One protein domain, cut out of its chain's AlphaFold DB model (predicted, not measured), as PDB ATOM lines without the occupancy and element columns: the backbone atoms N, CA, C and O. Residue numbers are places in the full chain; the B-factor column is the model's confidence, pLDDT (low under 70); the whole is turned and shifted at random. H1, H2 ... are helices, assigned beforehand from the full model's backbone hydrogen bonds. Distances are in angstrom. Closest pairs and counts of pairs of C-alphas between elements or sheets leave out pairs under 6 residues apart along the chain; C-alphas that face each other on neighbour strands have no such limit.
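This is residues 91 to 187 of the 187 residues of an uncharacterized protein of Cimex lectularius (UniProt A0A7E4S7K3). Look first for one long helix, H3; the short H2 folds back along its earlier half as a helical hairpin, and the short H1 stands crosswise to both. An unnamed loop, residues 91 to 105, precedes H1, and beyond the last end of H3 residues 160 to 187 loop back on themselves and trail away. The printed part has 97 residues, with three named helices in the order H1, H2, H3 and no named strand. The class is all helix, though under half of the residues, 45 of 97, are in named elements. The whole is loose, with a radius of gyration of the C-alphas of 15.9 A, and elongated, spanning 53 by 30 by 25 A.

Find C-alpha 131 at (4.678, 15.218, 14.590); from there H3, residues 131 to 159, runs 41.8 A to C-alpha 159 at (-11.424, -21.163, 1.781). Before it come H2, residues 118 to 125, and H1, residues 106 to 113, each 10.5 A long; H1 begins at C-alpha 106 at (-7.289, -1.599, 15.148).

Start at H3, which touches H2 with residues 138 to 145 alone; the closest C-alphas, of Tyr 123 and Arg 138, are 5.9 A apart. This hairpin has a shallow tilt of 20 degrees, opposite ways. H1 and H2 only just touch, with 3 pairs of C-alphas within 8 A, the closest those of Val 111 and Val 120 at 6.7 A; they are about perpendicular at 82 degrees. H1 and H3 are close but not clearly touching, the closest C-alphas being Thr 107 and Ala 142 at 6.8 A, and about perpendicular at 88 degrees. In H1, H2 and H3 every O i to N i+4 pair is within hydrogen-bond range. Outside the helices, look for two short antiparallel pairings: residues 94 to 95 with 102 to 103, and 164 to 165 with 176 to 177.

The two C-alphas farthest apart, those of Ser 129 and Ile 187, are 54.9 A apart. The printed part has no cut, and the links H1 to H2 and H2 to H3 are tight. In the B-factor column, mean pLDDT of the printed part is 85.4; it falls under 70 at residue 91 and residues 167 to 187.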
ATOM      1  N   ILE A  91     -18.929   2.031  11.131       66.38
ATOM      2  CA  ILE A  91     -17.629   1.938  11.804       66.38
ATOM      3  C   ILE A  91     -16.826   0.839  11.122       66.38
ATOM      4  O   ILE A  91     -16.996  -0.342  11.424       66.38
ATOM      5  N   ARG A  92     -15.908   1.245  10.238       76.31
ATOM      6  CA  ARG A  92     -15.005   0.344   9.513       76.31
ATOM      7  C   ARG A  92     -14.308  -0.625  10.468       76.31
ATOM      8  O   ARG A  92     -13.475  -0.232  11.287       76.31
ATOM      9  N   LYS A  93     -14.625  -1.906  10.318       87.00
ATOM     10  CA  LYS A  93     -14.002  -3.017  11.039       87.00
ATOM     11  C   LYS A  93     -12.783  -3.515  10.256       87.00
ATOM     12  O   LYS A  93     -12.768  -3.450   9.032       87.00
ATOM     13  N   ASN A  94     -11.751  -3.987  10.951       92.12
ATOM     14  CA  ASN A  94     -10.543  -4.562  10.345       92.12
ATOM     15  C   ASN A  94     -10.167  -5.845  11.091       92.12
ATOM     16  O   ASN A  94     -10.293  -5.881  12.314       92.12
ATOM     17  N   CYS A  95      -9.676  -6.870  10.399       95.00
ATOM     18  CA  CYS A  95      -9.200  -8.097  11.033       95.00
ATOM     19  C   CYS A  95      -7.731  -7.971  11.466       95.00
ATOM     20  O   CYS A  95      -6.903  -7.450  10.720       95.00
ATOM     21  N   CYS A  96      -7.401  -8.418  12.681       96.62
ATOM     22  CA  CYS A  96      -6.029  -8.478  13.187       96.62
ATOM     23  C   CYS A  96      -5.244  -9.642  12.552       96.62
ATOM     24  O   CYS A  96      -5.695 -10.775  12.678       96.62
ATOM     25  N   PRO A  97      -4.042  -9.436  11.976       97.38
ATOM     26  CA  PRO A  97      -3.257 -10.540  11.416       97.38
ATOM     27  C   PRO A  97      -2.703 -11.519  12.465       97.38
ATOM     28  O   PRO A  97      -2.319 -12.622  12.100       97.38
ATOM     29  N   TYR A  98      -2.632 -11.127  13.743       96.94
ATOM     30  CA  TYR A  98      -1.986 -11.917  14.801       96.94
ATOM     31  C   TYR A  98      -2.969 -12.756  15.632       96.94
ATOM     32  O   TYR A  98      -2.604 -13.810  16.138       96.94
ATOM     33  N   CYS A  99      -4.214 -12.294  15.800       95.31
ATOM     34  CA  CYS A  99      -5.257 -13.034  16.527       95.31
ATOM     35  C   CYS A  99      -6.526 -13.304  15.709       95.31
ATOM     36  O   CYS A  99      -7.480 -13.850  16.257       95.31
ATOM     37  N   LEU A 100      -6.559 -12.889  14.435       92.75
ATOM     38  CA  LEU A 100      -7.656 -13.096  13.476       92.75
ATOM     39  C   LEU A 100      -9.031 -12.572  13.937       92.75
ATOM     40  O   LEU A 100     -10.077 -12.941  13.411       92.75
ATOM     41  N   LYS A 101      -9.044 -11.654  14.912       92.31
ATOM     42  CA  LYS A 101     -10.265 -11.014  15.418       92.31
ATOM     43  C   LYS A 101     -10.576  -9.734  14.654       92.31
ATOM     44  O   LYS A 101      -9.714  -8.873  14.457       92.31
ATOM     45  N   VAL A 102     -11.848  -9.578  14.303       92.00
ATOM     46  CA  VAL A 102     -12.399  -8.371  13.683       92.00
ATOM     47  C   VAL A 102     -12.588  -7.283  14.747       92.00
ATOM     48  O   VAL A 102     -13.365  -7.435  15.687       92.00
ATOM     49  N   VAL A 103     -11.879  -6.160  14.606       93.31
ATOM     50  CA  VAL A 103     -11.826  -5.068  15.590       93.31
ATOM     51  C   VAL A 103     -12.187  -3.712  14.975       93.31
ATOM     52  O   VAL A 103     -11.802  -3.392  13.851       93.31
ATOM     53  N   ARG A 104     -12.903  -2.873  15.741       89.56
ATOM     54  CA  ARG A 104     -13.203  -1.473  15.367       89.56
ATOM     55  C   ARG A 104     -11.946  -0.590  15.484       89.56
ATOM     56  O   ARG A 104     -11.517   0.038  14.525       89.56
ATOM     57  N   ASN A 105     -11.292  -0.602  16.650       91.94
ATOM     58  CA  ASN A 105     -10.138   0.255  16.963       91.94
ATOM     59  C   ASN A 105      -8.790  -0.469  16.778       91.94
ATOM     60  O   ASN A 105      -8.075  -0.737  17.746       91.94
ATOM     61  N   PHE A 106      -8.445  -0.773  15.523       94.44
ATOM     62  CA  PHE A 106      -7.289  -1.599  15.148       94.44
ATOM     63  C   PHE A 106      -5.958  -1.187  15.799       94.44
ATOM     64  O   PHE A 106      -5.311  -1.998  16.459       94.44
ATOM     65  N   THR A 107      -5.561   0.084  15.676       95.19
ATOM     66  CA  THR A 107      -4.266   0.567  16.190       95.19
ATOM     67  C   THR A 107      -4.163   0.437  17.712       95.19
ATOM     68  O   THR A 107      -3.114   0.067  18.231       95.19
ATOM     69  N   ARG A 108      -5.261   0.686  18.443       96.19
ATOM     70  CA  ARG A 108      -5.321   0.491  19.904       96.19
ATOM     71  C   ARG A 108      -5.226  -0.988  20.268       96.19
ATOM     72  O   ARG A 108      -4.593  -1.323  21.262       96.19
ATOM     73  N   HIS A 109      -5.853  -1.859  19.479       97.38
ATOM     74  CA  HIS A 109      -5.802  -3.300  19.682       97.38
ATOM     75  C   HIS A 109      -4.368  -3.839  19.529       97.38
ATOM     76  O   HIS A 109      -3.858  -4.423  20.485       97.38
ATOM     77  N   ILE A 110      -3.671  -3.565  18.416       97.00
ATOM     78  CA  ILE A 110      -2.296  -4.070  18.223       97.00
ATOM     79  C   ILE A 110      -1.316  -3.510  19.271       97.00
ATOM     80  O   ILE A 110      -0.526  -4.259  19.831       97.00
ATOM     81  N   VAL A 111      -1.430  -2.224  19.637       97.12
ATOM     82  CA  VAL A 111      -0.548  -1.569  20.629       97.12
ATOM     83  C   VAL A 111      -0.777  -2.057  22.067       97.12
ATOM     84  O   VAL A 111       0.096  -1.871  22.918       97.12
ATOM     85  N   ASN A 112      -1.924  -2.670  22.366       97.25
ATOM     86  CA  ASN A 112      -2.233  -3.170  23.708       97.25
ATOM     87  C   ASN A 112      -2.056  -4.686  23.835       97.25
ATOM     88  O   ASN A 112      -1.546  -5.131  24.856       97.25
ATOM     89  N   ILE A 113      -2.468  -5.455  22.823       97.50
ATOM     90  CA  ILE A 113      -2.465  -6.925  22.855       97.50
ATOM     91  C   ILE A 113      -1.182  -7.497  22.238       97.50
ATOM     92  O   ILE A 113      -0.575  -8.401  22.798       97.50
ATOM     93  N   HIS A 114      -0.722  -6.926  21.124       97.44
ATOM     94  CA  HIS A 114       0.328  -7.488  20.266       97.44
ATOM     95  C   HIS A 114       1.643  -6.699  20.358       97.44
ATOM     96  O   HIS A 114       2.314  -6.428  19.370       97.44
ATOM     97  N   ARG A 115       2.023  -6.298  21.578       96.25
ATOM     98  CA  ARG A 115       3.195  -5.436  21.839       96.25
ATOM     99  C   ARG A 115       4.549  -6.036  21.469       96.25
ATOM    100  O   ARG A 115       5.505  -5.279  21.332       96.25
ATOM    101  N   LEU A 116       4.628  -7.362  21.393       96.50
ATOM    102  CA  LEU A 116       5.869  -8.110  21.180       96.50
ATOM    103  C   LEU A 116       6.095  -8.487  19.707       96.50
ATOM    104  O   LEU A 116       7.177  -8.955  19.369       96.50
ATOM    105  N   GLU A 117       5.115  -8.248  18.830       97.44
ATOM    106  CA  GLU A 117       5.255  -8.501  17.393       97.44
ATOM    107  C   GLU A 117       6.261  -7.526  16.774       97.44
ATOM    108  O   GLU A 117       6.241  -6.330  17.079       97.44
ATOM    109  N   SER A 118       7.107  -8.000  15.857       96.94
ATOM    110  CA  SER A 118       8.172  -7.201  15.227       96.94
ATOM    111  C   SER A 118       7.655  -5.898  14.603       96.94
ATOM    112  O   SER A 118       8.137  -4.814  14.938       96.94
ATOM    113  N   GLU A 119       6.609  -5.987  13.781       96.50
ATOM    114  CA  GLU A 119       5.938  -4.849  13.133       96.50
ATOM    115  C   GLU A 119       5.354  -3.848  14.161       96.50
ATOM    116  O   GLU A 119       5.355  -2.634  13.944       96.50
ATOM    117  N   VAL A 120       4.878  -4.319  15.321       96.88
ATOM    118  CA  VAL A 120       4.323  -3.454  16.381       96.88
ATOM    119  C   VAL A 120       5.436  -2.818  17.217       96.88
ATOM    120  O   VAL A 120       5.335  -1.649  17.598       96.88
ATOM    121  N   ILE A 121       6.536  -3.531  17.453       97.94
ATOM    122  CA  ILE A 121       7.749  -2.973  18.059       97.94
ATOM    123  C   ILE A 121       8.300  -1.847  17.170       97.94
ATOM    124  O   ILE A 121       8.637  -0.776  17.679       97.94
ATOM    125  N   GLU A 122       8.349  -2.042  15.852       97.44
ATOM    126  CA  GLU A 122       8.711  -0.992  14.892       97.44
ATOM    127  C   GLU A 122       7.757   0.203  14.962       97.44
ATOM    128  O   GLU A 122       8.222   1.333  15.112       97.44
ATOM    129  N   TYR A 123       6.437  -0.024  14.969       97.31
ATOM    130  CA  TYR A 123       5.433   1.037  15.139       97.31
ATOM    131  C   TYR A 123       5.712   1.921  16.369       97.31
ATOM    132  O   TYR A 123       5.632   3.154  16.303       97.31
ATOM    133  N   LEU A 124       6.041   1.289  17.499       96.56
ATOM    134  CA  LEU A 124       6.306   1.959  18.773       96.56
ATOM    135  C   LEU A 124       7.652   2.702  18.782       96.56
ATOM    136  O   LEU A 124       7.735   3.780  19.375       96.56
ATOM    137  N   LYS A 125       8.669   2.182  18.080       97.56
ATOM    138  CA  LYS A 125       9.995   2.808  17.910       97.56
ATOM    139  C   LYS A 125       9.977   4.097  17.075       97.56
ATOM    140  O   LYS A 125      10.923   4.875  17.169       97.56
ATOM    141  N   ILE A 126       8.930   4.369  16.285       96.75
ATOM    142  CA  ILE A 126       8.821   5.609  15.492       96.75
ATOM    143  C   ILE A 126       8.635   6.813  16.432       96.75
ATOM    144  O   ILE A 126       7.517   7.114  16.868       96.75
ATOM    145  N   LEU A 127       9.734   7.505  16.735       95.69
ATOM    146  CA  LEU A 127       9.821   8.611  17.696       95.69
ATOM    147  C   LEU A 127      10.300   9.934  17.066       95.69
ATOM    148  O   LEU A 127      10.858  10.765  17.776       95.69
ATOM    149  N   ASP A 128      10.064  10.158  15.766       96.25
ATOM    150  CA  ASP A 128      10.478  11.402  15.095       96.25
ATOM    151  C   ASP A 128       9.989  12.661  15.834       96.25
ATOM    152  O   ASP A 128       8.853  12.712  16.329       96.25
ATOM    153  N   SER A 129      10.852  13.680  15.870       95.75
ATOM    154  CA  SER A 129      10.584  14.975  16.504       95.75
ATOM    155  C   SER A 129       9.447  15.731  15.814       95.75
ATOM    156  O   SER A 129       8.594  16.304  16.491       95.75
ATOM    157  N   ASP A 130       9.389  15.696  14.476       97.62
ATOM    158  CA  ASP A 130       8.259  16.248  13.726       97.62
ATOM    159  C   ASP A 130       7.036  15.324  13.837       97.62
ATOM    160  O   ASP A 130       7.014  14.184  13.356       97.62
ATOM    161  N   LEU A 131       5.975  15.863  14.439       96.81
ATOM    162  CA  LEU A 131       4.678  15.218  14.590       96.81
ATOM    163  C   LEU A 131       4.068  14.777  13.247       96.81
ATOM    164  O   LEU A 131       3.442  13.715  13.202       96.81
ATOM    165  N   LYS A 132       4.246  15.550  12.166       97.25
ATOM    166  CA  LYS A 132       3.709  15.239  10.829       97.25
ATOM    167  C   LYS A 132       4.407  14.017  10.233       97.25
ATOM    168  O   LYS A 132       3.732  13.075   9.810       97.25
ATOM    169  N   VAL A 133       5.742  13.990  10.270       97.00
ATOM    170  CA  VAL A 133       6.555  12.843   9.826       97.00
ATOM    171  C   VAL A 133       6.230  11.599  10.655       97.00
ATOM    172  O   VAL A 133       5.911  10.552  10.084       97.00
ATOM    173  N   ARG A 134       6.212  11.725  11.990       96.88
ATOM    174  CA  ARG A 134       5.869  10.629  12.909       96.88
ATOM    175  C   ARG A 134       4.492  10.041  12.616       96.88
ATOM    176  O   ARG A 134       4.350   8.818  12.570       96.88
ATOM    177  N   LYS A 135       3.479  10.894  12.401       96.81
ATOM    178  CA  LYS A 135       2.119  10.464  12.035       96.81
ATOM    179  C   LYS A 135       2.143   9.680  10.722       96.81
ATOM    180  O   LYS A 135       1.675   8.548  10.710       96.81
ATOM    181  N   LYS A 136       2.742  10.232   9.659       97.50
ATOM    182  CA  LYS A 136       2.777   9.611   8.324       97.50
ATOM    183  C   LYS A 136       3.479   8.246   8.323       97.50
ATOM    184  O   LYS A 136       2.967   7.304   7.719       97.50
ATOM    185  N   LYS A 137       4.611   8.103   9.026       97.56
ATOM    186  CA  LYS A 137       5.320   6.814   9.157       97.56
ATOM    187  C   LYS A 137       4.486   5.774   9.915       97.56
ATOM    188  O   LYS A 137       4.314   4.661   9.425       97.56
ATOM    189  N   ARG A 138       3.920   6.148  11.071       97.75
ATOM    190  CA  ARG A 138       3.040   5.272  11.871       97.75
ATOM    191  C   ARG A 138       1.795   4.846  11.095       97.75
ATOM    192  O   ARG A 138       1.417   3.681  11.139       97.75
ATOM    193  N   GLU A 139       1.182   5.769  10.362       96.75
ATOM    194  CA  GLU A 139       0.000   5.512   9.539       96.75
ATOM    195  C   GLU A 139       0.295   4.544   8.386       96.75
ATOM    196  O   GLU A 139      -0.466   3.593   8.198       96.75
ATOM    197  N   LYS A 140       1.431   4.712   7.686       97.50
ATOM    198  CA  LYS A 140       1.901   3.770   6.655       97.50
ATOM    199  C   LYS A 140       2.046   2.355   7.220       97.50
ATOM    200  O   LYS A 140       1.450   1.427   6.674       97.50
ATOM    201  N   LEU A 141       2.765   2.200   8.333       97.44
ATOM    202  CA  LEU A 141       2.989   0.890   8.948       97.44
ATOM    203  C   LEU A 141       1.666   0.261   9.423       97.44
ATOM    204  O   LEU A 141       1.345  -0.871   9.075       97.44
ATOM    205  N   ALA A 142       0.820   1.029  10.117       96.50
ATOM    206  CA  ALA A 142      -0.495   0.561  10.551       96.50
ATOM    207  C   ALA A 142      -1.449   0.240   9.383       96.50
ATOM    208  O   ALA A 142      -2.409  -0.504   9.574       96.50
ATOM    209  N   GLN A 143      -1.242   0.798   8.184       95.94
ATOM    210  CA  GLN A 143      -1.971   0.403   6.974       95.94
ATOM    211  C   GLN A 143      -1.457  -0.927   6.411       95.94
ATOM    212  O   GLN A 143      -2.274  -1.744   6.000       95.94
ATOM    213  N   GLN A 144      -0.144  -1.182   6.441       96.88
ATOM    214  CA  GLN A 144       0.435  -2.468   6.023       96.88
ATOM    215  C   GLN A 144      -0.089  -3.619   6.898       96.88
ATOM    216  O   GLN A 144      -0.635  -4.585   6.367       96.88
ATOM    217  N   ILE A 145      -0.046  -3.462   8.228       97.06
ATOM    218  CA  ILE A 145      -0.544  -4.470   9.181       97.06
ATOM    219  C   ILE A 145      -2.063  -4.706   9.000       97.06
ATOM    220  O   ILE A 145      -2.522  -5.848   9.017       97.06
ATOM    221  N   ARG A 146      -2.858  -3.646   8.751       95.25
ATOM    222  CA  ARG A 146      -4.299  -3.770   8.427       95.25
ATOM    223  C   ARG A 146      -4.551  -4.517   7.124       95.25
ATOM    224  O   ARG A 146      -5.424  -5.377   7.085       95.25
ATOM    225  N   ASN A 147      -3.813  -4.190   6.064       94.50
ATOM    226  CA  ASN A 147      -3.971  -4.839   4.764       94.50
ATOM    227  C   ASN A 147      -3.666  -6.339   4.867       94.50
ATOM    228  O   ASN A 147      -4.449  -7.138   4.365       94.50
ATOM    229  N   ARG A 148      -2.595  -6.709   5.583       96.31
ATOM    230  CA  ARG A 148      -2.232  -8.103   5.874       96.31
ATOM    231  C   ARG A 148      -3.354  -8.844   6.608       96.31
ATOM    232  O   ARG A 148      -3.779  -9.897   6.150       96.31
ATOM    233  N   GLY A 149      -3.878  -8.287   7.701       95.62
ATOM    234  CA  GLY A 149      -4.957  -8.927   8.465       95.62
ATOM    235  C   GLY A 149      -6.277  -9.041   7.697       95.62
ATOM    236  O   GLY A 149      -6.912 -10.091   7.708       95.62
ATOM    237  N   ASN A 150      -6.661  -8.000   6.952       93.31
ATOM    238  CA  ASN A 150      -7.847  -8.039   6.090       93.31
ATOM    239  C   ASN A 150      -7.687  -9.014   4.906       93.31
ATOM    240  O   ASN A 150      -8.687  -9.559   4.449       93.31
ATOM    241  N   TYR A 151      -6.467  -9.230   4.403       93.44
ATOM    242  CA  TYR A 151      -6.184 -10.242   3.379       93.44
ATOM    243  C   TYR A 151      -6.327 -11.661   3.941       93.44
ATOM    244  O   TYR A 151      -7.091 -12.440   3.382       93.44
ATOM    245  N   LEU A 152      -5.698 -11.957   5.087       93.00
ATOM    246  CA  LEU A 152      -5.821 -13.258   5.761       93.00
ATOM    247  C   LEU A 152      -7.287 -13.606   6.068       93.00
ATOM    248  O   LEU A 152      -7.728 -14.711   5.781       93.00
ATOM    249  N   HIS A 153      -8.070 -12.637   6.559       91.69
ATOM    250  CA  HIS A 153      -9.512 -12.811   6.776       91.69
ATOM    251  C   HIS A 153     -10.266 -13.169   5.493       91.69
ATOM    252  O   HIS A 153     -11.103 -14.063   5.498       91.69
ATOM    253  N   LYS A 154      -9.986 -12.472   4.384       89.44
ATOM    254  CA  LYS A 154     -10.625 -12.760   3.091       89.44
ATOM    255  C   LYS A 154     -10.260 -14.146   2.580       89.44
ATOM    256  O   LYS A 154     -11.148 -14.852   2.129       89.44
ATOM    257  N   GLN A 155      -8.988 -14.524   2.679       90.81
ATOM    258  CA  GLN A 155      -8.521 -15.854   2.304       90.81
ATOM    259  C   GLN A 155      -9.264 -16.933   3.105       90.81
ATOM    260  O   GLN A 155      -9.889 -17.796   2.504       90.81
ATOM    261  N   GLN A 156      -9.320 -16.813   4.434       89.38
ATOM    262  CA  GLN A 156     -10.043 -17.765   5.284       89.38
ATOM    263  C   GLN A 156     -11.547 -17.829   4.981       89.38
ATOM    264  O   GLN A 156     -12.126 -18.910   4.991       89.38
ATOM    265  N   VAL A 157     -12.195 -16.696   4.708       87.50
ATOM    266  CA  VAL A 157     -13.626 -16.662   4.362       87.50
ATOM    267  C   VAL A 157     -13.900 -17.296   2.989       87.50
ATOM    268  O   VAL A 157     -14.922 -17.959   2.824       87.50
ATOM    269  N   LEU A 158     -12.983 -17.148   2.025       86.75
ATOM    270  CA  LEU A 158     -13.065 -17.815   0.722       86.75
ATOM    271  C   LEU A 158     -12.811 -19.326   0.833       86.75
ATOM    272  O   LEU A 158     -13.576 -20.097   0.269       86.75
ATOM    273  N   GLU A 159     -11.790 -19.748   1.584       86.69
ATOM    274  CA  GLU A 159     -11.424 -21.163   1.781       86.69
ATOM    275  C   GLU A 159     -12.507 -21.959   2.525       86.69
ATOM    276  O   GLU A 159     -12.785 -23.101   2.175       86.69
ATOM    277  N   ASN A 160     -13.135 -21.364   3.545       83.69
ATOM    278  CA  ASN A 160     -14.167 -22.036   4.343       83.69
ATOM    279  C   ASN A 160     -15.589 -21.871   3.770       83.69
ATOM    280  O   ASN A 160     -16.533 -22.395   4.362       83.69
ATOM    281  N   HIS A 161     -15.763 -21.098   2.687       79.00
ATOM    282  CA  HIS A 161     -17.062 -20.695   2.118       79.00
ATOM    283  C   HIS A 161     -18.083 -20.168   3.151       79.00
ATOM    284  O   HIS A 161     -19.295 -20.274   2.962       79.00
ATOM    285  N   ASN A 162     -17.601 -19.607   4.262       72.56
ATOM    286  CA  ASN A 162     -18.411 -19.248   5.420       72.56
ATOM    287  C   ASN A 162     -17.855 -17.985   6.089       72.56
ATOM    288  O   ASN A 162     -16.644 -17.816   6.249       72.56
ATOM    289  N   GLY A 163     -18.761 -17.109   6.517       73.00
ATOM    290  CA  GLY A 163     -18.452 -15.858   7.192       73.00
ATOM    291  C   GLY A 163     -18.558 -14.633   6.287       73.00
ATOM    292  O   GLY A 163     -18.815 -14.701   5.091       73.00
ATOM    293  N   LEU A 164     -18.381 -13.461   6.893       75.44
ATOM    294  CA  LEU A 164     -18.651 -12.184   6.239       75.44
ATOM    295  C   LEU A 164     -17.363 -11.537   5.723       75.44
ATOM    296  O   LEU A 164     -16.400 -11.347   6.476       75.44
ATOM    297  N   MET A 165     -17.355 -11.130   4.454       75.62
ATOM    298  CA  MET A 165     -16.229 -10.411   3.866       75.62
ATOM    299  C   MET A 165     -16.180  -8.950   4.325       75.62
ATOM    300  O   MET A 165     -17.165  -8.211   4.273       75.62
ATOM    301  N   ILE A 166     -14.983  -8.506   4.727       73.50
ATOM    302  CA  ILE A 166     -14.696  -7.105   5.057       73.50
ATOM    303  C   ILE A 166     -14.454  -6.331   3.753       73.50
ATOM    304  O   ILE A 166     -13.376  -6.401   3.148       73.50
ATOM    305  N   THR A 167     -15.456  -5.572   3.317       68.62
ATOM    306  CA  THR A 167     -15.384  -4.710   2.128       68.62
ATOM    307  C   THR A 167     -14.822  -3.323   2.467       68.62
ATOM    308  O   THR A 167     -15.231  -2.699   3.443       68.62
ATOM    309  N   ASN A 168     -13.914  -2.785   1.638       58.84
ATOM    310  CA  ASN A 168     -13.360  -1.426   1.822       58.84
ATOM    311  C   ASN A 168     -14.342  -0.307   1.420       58.84
ATOM    312  O   ASN A 168     -14.233   0.828   1.892       58.84
ATOM    313  N   ARG A 169     -15.270  -0.631   0.519       59.47
ATOM    314  CA  ARG A 169     -16.416   0.170   0.089       59.47
ATOM    315  C   ARG A 169     -17.557  -0.821  -0.104       59.47
ATOM    316  O   ARG A 169     -17.368  -1.796  -0.821       59.47
ATOM    317  N   GLY A 170     -18.683  -0.580   0.543       50.38
ATOM    318  CA  GLY A 170     -19.910  -1.349   0.385       50.38
ATOM    319  C   GLY A 170     -21.108  -0.417   0.568       50.38
ATOM    320  O   GLY A 170     -20.913   0.716   1.029       50.38
ATOM    321  N   PRO A 171     -22.325  -0.861   0.213       51.19
ATOM    322  CA  PRO A 171     -23.552  -0.224   0.686       51.19
ATOM    323  C   PRO A 171     -23.603  -0.239   2.229       51.19
ATOM    324  O   PRO A 171     -22.702  -0.743   2.893       51.19
ATOM    325  N   THR A 172     -24.646   0.339   2.821       52.16
ATOM    326  CA  THR A 172     -24.773   0.642   4.266       52.16
ATOM    327  C   THR A 172     -24.538  -0.522   5.245       52.16
ATOM    328  O   THR A 172     -24.319  -0.285   6.434       52.16
ATOM    329  N   LEU A 173     -24.522  -1.770   4.772       52.84
ATOM    330  CA  LEU A 173     -24.181  -2.961   5.544       52.84
ATOM    331  C   LEU A 173     -22.663  -3.225   5.510       52.84
ATOM    332  O   LEU A 173     -22.059  -3.402   4.458       52.84
ATOM    333  N   ASN A 174     -22.039  -3.299   6.691       55.06
ATOM    334  CA  ASN A 174     -20.581  -3.441   6.897       55.06
ATOM    335  C   ASN A 174     -19.954  -4.759   6.376       55.06
ATOM    336  O   ASN A 174     -18.783  -5.028   6.652       55.06
ATOM    337  N   PHE A 175     -20.742  -5.606   5.725       57.50
ATOM    338  CA  PHE A 175     -20.472  -7.015   5.499       57.50
ATOM    339  C   PHE A 175     -21.231  -7.501   4.262       57.50
ATOM    340  O   PHE A 175     -22.430  -7.257   4.153       57.50
ATOM    341  N   CYS A 176     -20.550  -8.240   3.388       59.88
ATOM    342  CA  CYS A 176     -21.184  -9.024   2.328       59.88
ATOM    343  C   CYS A 176     -20.943 -10.511   2.599       59.88
ATOM    344  O   CYS A 176     -19.835 -10.888   2.993       59.88
ATOM    345  N   ASP A 177     -21.971 -11.331   2.398       62.91
ATOM    346  CA  ASP A 177     -21.853 -12.791   2.418       62.91
ATOM    347  C   ASP A 177     -21.066 -13.271   1.181       62.91
ATOM    348  O   ASP A 177     -21.119 -12.642   0.118       62.91
ATOM    349  N   VAL A 178     -20.329 -14.374   1.322       63.56
ATOM    350  CA  VAL A 178     -19.534 -15.006   0.253       63.56
ATOM    351  C   VAL A 178     -20.415 -15.388  -0.929       63.56
ATOM    352  O   VAL A 178     -19.986 -15.254  -2.071       63.56
ATOM    353  N   GLN A 179     -21.663 -15.785  -0.664       60.44
ATOM    354  CA  GLN A 179     -22.620 -16.241  -1.679       60.44
ATOM    355  C   GLN A 179     -22.914 -15.199  -2.777       60.44
ATOM    356  O   GLN A 179     -23.333 -15.567  -3.870       60.44
ATOM    357  N   TYR A 180     -22.661 -13.907  -2.523       60.94
ATOM    358  CA  TYR A 180     -22.842 -12.829  -3.506       60.94
ATOM    359  C   TYR A 180     -21.590 -12.514  -4.340       60.94
ATOM    360  O   TYR A 180     -21.646 -11.650  -5.214       60.94
ATOM    361  N   TYR A 181     -20.459 -13.175  -4.079       64.00
ATOM    362  CA  TYR A 181     -19.229 -13.030  -4.856       64.00
ATOM    363  C   TYR A 181     -18.999 -14.272  -5.717       64.00
ATOM    364  O   TYR A 181     -18.451 -15.275  -5.262       64.00
ATOM    365  N   THR A 182     -19.370 -14.186  -6.994       58.00
ATOM    366  CA  THR A 182     -18.915 -15.153  -7.994       58.00
ATOM    367  C   THR A 182     -17.415 -14.979  -8.230       58.00
ATOM    368  O   THR A 182     -16.910 -13.866  -8.391       58.00
ATOM    369  N   VAL A 183     -16.682 -16.092  -8.239       62.56
ATOM    370  CA  VAL A 183     -15.282 -16.108  -8.678       62.56
ATOM    371  C   VAL A 183     -15.281 -15.983 -10.199       62.56
ATOM    372  O   VAL A 183     -16.005 -16.721 -10.867       62.56
ATOM    373  N   CYS A 184     -14.483 -15.071 -10.758       56.38
ATOM    374  CA  CYS A 184     -14.224 -15.082 -12.195       56.38
ATOM    375  C   CYS A 184     -13.485 -16.376 -12.544       56.38
ATOM    376  O   CYS A 184     -12.333 -16.555 -12.155       56.38
ATOM    377  N   THR A 185     -14.156 -17.278 -13.251       63.72
ATOM    378  CA  THR A 185     -13.509 -18.391 -13.940       63.72
ATOM    379  C   THR A 185     -12.968 -17.862 -15.257       63.72
ATOM    380  O   THR A 185     -13.760 -17.483 -16.123       63.72
ATOM    381  N   ASP A 186     -11.647 -17.810 -15.401       62.56
ATOM    382  CA  ASP A 186     -11.019 -17.504 -16.684       62.56
ATOM    383  C   ASP A 186     -11.359 -18.631 -17.686       62.56
ATOM    384  O   ASP A 186     -11.153 -19.810 -17.383       62.56
ATOM    385  N   ILE A 187     -11.926 -18.258 -18.841       54.06
ATOM    386  CA  ILE A 187     -12.296 -19.131 -19.974       54.06
ATOM    387  C   ILE A 187     -11.460 -18.713 -21.185       54.06
ATOM    388  O   ILE A 187     -11.424 -17.488 -21.449       54.06
TER     389      ILE A 187